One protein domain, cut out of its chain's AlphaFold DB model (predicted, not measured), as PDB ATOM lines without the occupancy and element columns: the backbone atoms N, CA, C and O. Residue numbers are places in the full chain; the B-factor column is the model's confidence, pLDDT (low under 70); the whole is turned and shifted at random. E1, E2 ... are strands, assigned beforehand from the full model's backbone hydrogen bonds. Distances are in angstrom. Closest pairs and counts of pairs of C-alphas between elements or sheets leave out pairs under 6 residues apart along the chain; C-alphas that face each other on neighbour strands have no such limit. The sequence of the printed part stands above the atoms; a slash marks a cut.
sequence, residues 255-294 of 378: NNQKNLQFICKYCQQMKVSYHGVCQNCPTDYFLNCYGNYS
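This is residues 255 to 294 of the 378 residues of the protein "Dual specificity phosphatase domain protein" of Tetrahymena thermophila (strain SB210) (UniProt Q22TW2). This is a small knot of loops with little regular structure, from which residues 255 to 263 stick out as an arm that makes the length. In the knot, the stretch 267 to 285 folds back on itself, and strand E2 follows it. The printed part has 40 residues, with no named helix and two named strands, E1 then E2, which hold 11 residues; the class is all strand. It is only just loose, close to extended, with a radius of gyration of the C-alphas of 13.1 A and spans of 42 by 14 by 14 A.

Residues 255 to 263 stand free, of which 261 to 263 belong to E1, residues 261 to 266. A long link of 19 residues leads to E2, residues 286 to 290. The closest C-alphas of E1 and E2, those of Tyr 266 and Tyr 290, are 7.8 A apart. Each strand pairs with no named strand. Residues 271 to 272 pair antiparallel with 279 to 280, and residues 289 to 290 of E2 with 293 to 294.

E1 begins at C-alpha 261 (1.530, 26.890, 7.439) and measures 17.0 A. E2 measures 11.0 A and ends at C-alpha 290 (-15.796, 17.128, -6.530).

The C-alphas farthest apart, of Lys 258 and Asp 284, are 42.5 A apart. The printed part has no cut. Residues 255 to 260 are under pLDDT 70.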
ATOM      1  N   ASN A 255      -1.885  23.075  12.126       65.88
ATOM      2  CA  ASN A 255      -1.979  23.621  13.476       65.88
ATOM      3  C   ASN A 255      -0.637  23.511  14.230       65.88
ATOM      4  O   ASN A 255      -0.531  22.784  15.211       65.88
ATOM      5  N   ASN A 256       0.398  24.216  13.763       57.03
ATOM      6  CA  ASN A 256       1.697  24.290  14.436       57.03
ATOM      7  C   ASN A 256       1.978  25.732  14.890       57.03
ATOM      8  O   ASN A 256       2.077  26.660  14.093       57.03
ATOM      9  N   GLN A 257       2.098  25.909  16.208       50.59
ATOM     10  CA  GLN A 257       1.951  27.152  16.983       50.59
ATOM     11  C   GLN A 257       2.917  28.326  16.695       50.59
ATOM     12  O   GLN A 257       3.027  29.216  17.536       50.59
ATOM     13  N   LYS A 258       3.641  28.386  15.569       51.09
ATOM     14  CA  LYS A 258       4.586  29.499  15.324       51.09
ATOM     15  C   LYS A 258       4.594  30.116  13.931       51.09
ATOM     16  O   LYS A 258       5.123  31.208  13.816       51.09
ATOM     17  N   ASN A 259       3.976  29.510  12.920       56.16
ATOM     18  CA  ASN A 259       3.762  30.122  11.606       56.16
ATOM     19  C   ASN A 259       2.520  29.470  10.989       56.16
ATOM     20  O   ASN A 259       2.417  28.247  11.026       56.16
ATOM     21  N   LEU A 260       1.586  30.253  10.441       58.50
ATOM     22  CA  LEU A 260       0.410  29.734   9.728       58.50
ATOM     23  C   LEU A 260       0.858  29.021   8.441       58.50
ATOM     24  O   LEU A 260       0.815  29.592   7.354       58.50
ATOM     25  N   GLN A 261       1.322  27.781   8.569       77.94
ATOM     26  CA  GLN A 261       1.530  26.890   7.439       77.94
ATOM     27  C   GLN A 261       0.166  26.412   6.953       77.94
ATOM     28  O   GLN A 261      -0.734  26.130   7.747       77.94
ATOM     29  N   PHE A 262      -0.005  26.345   5.642       88.25
ATOM     30  CA  PHE A 262      -1.213  25.823   5.031       88.25
ATOM     31  C   PHE A 262      -0.854  24.903   3.877       88.25
ATOM     32  O   PHE A 262       0.222  25.014   3.290       88.25
ATOM     33  N   ILE A 263      -1.798  24.041   3.539       91.25
ATOM     34  CA  ILE A 263      -1.767  23.219   2.340       91.25
ATOM     35  C   ILE A 263      -3.021  23.471   1.514       91.25
ATOM     36  O   ILE A 263      -4.064  23.867   2.041       91.25
ATOM     37  N   CYS A 264      -2.912  23.221   0.221       92.31
ATOM     38  CA  CYS A 264      -4.031  23.180  -0.695       92.31
ATOM     39  C   CYS A 264      -4.525  21.752  -0.816       92.31
ATOM     40  O   CYS A 264      -3.745  20.814  -0.982       92.31
ATOM     41  N   LYS A 265      -5.841  21.594  -0.728       90.94
ATOM     42  CA  LYS A 265      -6.497  20.303  -0.872       90.94
ATOM     43  C   LYS A 265      -7.649  20.443  -1.850       90.94
ATOM     44  O   LYS A 265      -8.442  21.373  -1.735       90.94
ATOM     45  N   TYR A 266      -7.755  19.510  -2.788       91.69
ATOM     46  CA  TYR A 266      -8.937  19.420  -3.638       91.69
ATOM     47  C   TYR A 266     -10.175  19.037  -2.834       91.69
ATOM     48  O   TYR A 266     -10.107  18.208  -1.918       91.69
ATOM     49  N   CYS A 267     -11.318  19.594  -3.226       92.00
ATOM     50  CA  CYS A 267     -12.592  19.172  -2.669       92.00
ATOM     51  C   CYS A 267     -12.848  17.703  -3.006       92.00
ATOM     52  O   CYS A 267     -12.817  17.296  -4.167       92.00
ATOM     53  N   GLN A 268     -13.066  16.913  -1.958       91.06
ATOM     54  CA  GLN A 268     -13.349  15.485  -2.059       91.06
ATOM     55  C   GLN A 268     -14.760  15.243  -2.616       91.06
ATOM     56  O   GLN A 268     -15.522  16.180  -2.844       91.06
ATOM     57  N   GLN A 269     -15.116  13.975  -2.812       91.25
ATOM     58  CA  GLN A 269     -16.445  13.579  -3.269       91.25
ATOM     59  C   GLN A 269     -17.561  14.213  -2.418       91.25
ATOM     60  O   GLN A 269     -17.458  14.294  -1.193       91.25
ATOM     61  N   MET A 270     -18.630  14.644  -3.089       94.75
ATOM     62  CA  MET A 270     -19.761  15.394  -2.530       94.75
ATOM     63  C   MET A 270     -19.392  16.758  -1.933       94.75
ATOM     64  O   MET A 270     -20.182  17.339  -1.183       94.75
ATOM     65  N   LYS A 271     -18.230  17.308  -2.307       95.25
ATOM     66  CA  LYS A 271     -17.858  18.692  -2.023       95.25
ATOM     67  C   LYS A 271     -17.380  19.422  -3.272       95.25
ATOM     68  O   LYS A 271     -16.642  18.860  -4.072       95.25
ATOM     69  N   VAL A 272     -17.713  20.701  -3.393       94.69
ATOM     70  CA  VAL A 272     -17.250  21.563  -4.489       94.69
ATOM     71  C   VAL A 272     -16.781  22.913  -3.958       94.69
ATOM     72  O   VAL A 272     -17.262  23.374  -2.927       94.69
ATOM     73  N   SER A 273     -15.842  23.554  -4.648       95.06
ATOM     74  CA  SER A 273     -15.399  24.918  -4.345       95.06
ATOM     75  C   SER A 273     -15.437  25.772  -5.604       95.06
ATOM     76  O   SER A 273     -14.747  25.481  -6.581       95.06
ATOM     77  N   TYR A 274     -16.224  26.845  -5.563       93.44
ATOM     78  CA  TYR A 274     -16.207  27.905  -6.577       93.44
ATOM     79  C   TYR A 274     -15.448  29.157  -6.109       93.44
ATOM     80  O   TYR A 274     -15.087  29.990  -6.937       93.44
ATOM     81  N   HIS A 275     -15.193  29.274  -4.798       91.75
ATOM     82  CA  HIS A 275     -14.652  30.473  -4.142       91.75
ATOM     83  C   HIS A 275     -13.647  30.149  -3.014       91.75
ATOM     84  O   HIS A 275     -13.621  30.803  -1.975       91.75
ATOM     85  N   GLY A 276     -12.835  29.105  -3.179       90.12
ATOM     86  CA  GLY A 276     -11.717  28.760  -2.292       90.12
ATOM     87  C   GLY A 276     -12.101  28.034  -0.999       90.12
ATOM     88  O   GLY A 276     -11.256  27.862  -0.118       90.12
ATOM     89  N   VAL A 277     -13.361  27.610  -0.872       92.88
ATOM     90  CA  VAL A 277     -13.896  26.873   0.279       92.88
ATOM     91  C   VAL A 277     -14.724  25.702  -0.228       92.88
ATOM     92  O   VAL A 277     -15.648  25.895  -1.018       92.88
ATOM     93  N   CYS A 278     -14.420  24.492   0.243       94.81
ATOM     94  CA  CYS A 278     -15.186  23.310  -0.126       94.81
ATOM     95  C   CYS A 278     -16.529  23.284   0.612       94.81
ATOM     96  O   CYS A 278     -16.589  23.183   1.839       94.81
ATOM     97  N   GLN A 279     -17.613  23.333  -0.151       96.00
ATOM     98  CA  GLN A 279     -18.989  23.278   0.324       96.00
ATOM     99  C   GLN A 279     -19.589  21.907   0.018       96.00
ATOM    100  O   GLN A 279     -19.299  21.320  -1.022       96.00
ATOM    101  N   ASN A 280     -20.420  21.390   0.924       96.88
ATOM    102  CA  ASN A 280     -21.126  20.129   0.698       96.88
ATOM    103  C   ASN A 280     -22.200  20.320  -0.376       96.88
ATOM    104  O   ASN A 280     -22.970  21.276  -0.304       96.88
ATOM    105  N   CYS A 281     -22.296  19.385  -1.314       96.50
ATOM    106  CA  CYS A 281     -23.388  19.363  -2.280       96.50
ATOM    107  C   CYS A 281     -24.587  18.621  -1.678       96.50
ATOM    108  O   CYS A 281     -24.447  17.443  -1.333       96.50
ATOM    109  N   PRO A 282     -25.761  19.263  -1.539       96.69
ATOM    110  CA  PRO A 282     -26.939  18.589  -1.013       96.69
ATOM    111  C   PRO A 282     -27.365  17.440  -1.932       96.69
ATOM    112  O   PRO A 282     -27.573  17.621  -3.134       96.69
ATOM    113  N   THR A 283     -27.525  16.248  -1.362       96.56
ATOM    114  CA  THR A 283     -27.866  15.032  -2.115       96.56
ATOM    115  C   THR A 283     -29.241  15.094  -2.759       96.56
ATOM    116  O   THR A 283     -29.515  14.316  -3.665       96.56
ATOM    117  N   ASP A 284     -30.116  15.994  -2.317       95.94
ATOM    118  CA  ASP A 284     -31.448  16.163  -2.900       95.94
ATOM    119  C   ASP A 284     -31.375  16.712  -4.327       95.94
ATOM    120  O   ASP A 284     -32.172  16.315  -5.174       95.94
ATOM    121  N   TYR A 285     -30.355  17.526  -4.623       97.12
ATOM    122  CA  TYR A 285     -30.206  18.221  -5.903       97.12
ATOM    123  C   TYR A 285     -29.085  17.662  -6.775       97.12
ATOM    124  O   TYR A 285     -29.198  17.672  -7.997       97.12
ATOM    125  N   PHE A 286     -28.000  17.177  -6.167       97.88
ATOM    126  CA  PHE A 286     -26.793  16.780  -6.888       97.88
ATOM    127  C   PHE A 286     -26.655  15.261  -7.005       97.88
ATOM    128  O   PHE A 286     -26.935  14.520  -6.062       97.88
ATOM    129  N   LEU A 287     -26.197  14.805  -8.171       96.12
ATOM    130  CA  LEU A 287     -25.767  13.425  -8.406       96.12
ATOM    131  C   LEU A 287     -24.357  13.201  -7.865       96.12
ATOM    132  O   LEU A 287     -24.098  12.226  -7.163       96.12
ATOM    133  N   ASN A 288     -23.453  14.121  -8.182       93.81
ATOM    134  CA  ASN A 288     -22.076  14.114  -7.726       93.81
ATOM    135  C   ASN A 288     -21.544  15.558  -7.689       93.81
ATOM    136  O   ASN A 288     -22.108  16.486  -8.275       93.81
ATOM    137  N   CYS A 289     -20.443  15.744  -6.975       93.69
ATOM    138  CA  CYS A 289     -19.583  16.906  -7.124       93.69
ATOM    139  C   CYS A 289     -18.219  16.603  -6.495       93.69
ATOM    140  O   CYS A 289     -18.120  15.764  -5.593       93.69
ATOM    141  N   TYR A 290     -17.174  17.235  -7.009       92.44
ATOM    142  CA  TYR A 290     -15.796  17.128  -6.530       92.44
ATOM    143  C   TYR A 290     -14.982  18.253  -7.165       92.44
ATOM    144  O   TYR A 290     -15.297  18.704  -8.266       92.44
ATOM    145  N   GLY A 291     -13.919  18.711  -6.507       92.06
ATOM    146  CA  GLY A 291     -13.132  19.834  -7.016       92.06
ATOM    147  C   GLY A 291     -14.023  21.038  -7.349       92.06
ATOM    148  O   GLY A 291     -14.671  21.592  -6.463       92.06
ATOM    149  N   ASN A 292     -14.036  21.461  -8.615       91.81
ATOM    150  CA  ASN A 292     -14.898  22.523  -9.155       91.81
ATOM    151  C   ASN A 292     -16.059  21.986 -10.021       91.81
ATOM    152  O   ASN A 292     -16.781  22.763 -10.642       91.81
ATOM    153  N   TYR A 293     -16.230  20.669 -10.083       94.25
ATOM    154  CA  TYR A 293     -17.271  19.995 -10.844       94.25
ATOM    155  C   TYR A 293     -18.475  19.679  -9.956       94.25
ATOM    156  O   TYR A 293     -18.335  19.305  -8.792       94.25
ATOM    157  N   SER A 294     -19.674  19.797 -10.519       95.81
ATOM    158  CA  SER A 294     -20.924  19.421  -9.860       95.81
ATOM    159  C   SER A 294     -21.962  19.045 -10.906       95.81
ATOM    160  O   SER A 294     -22.102  19.785 -11.881       95.81
TER     161      SER A 294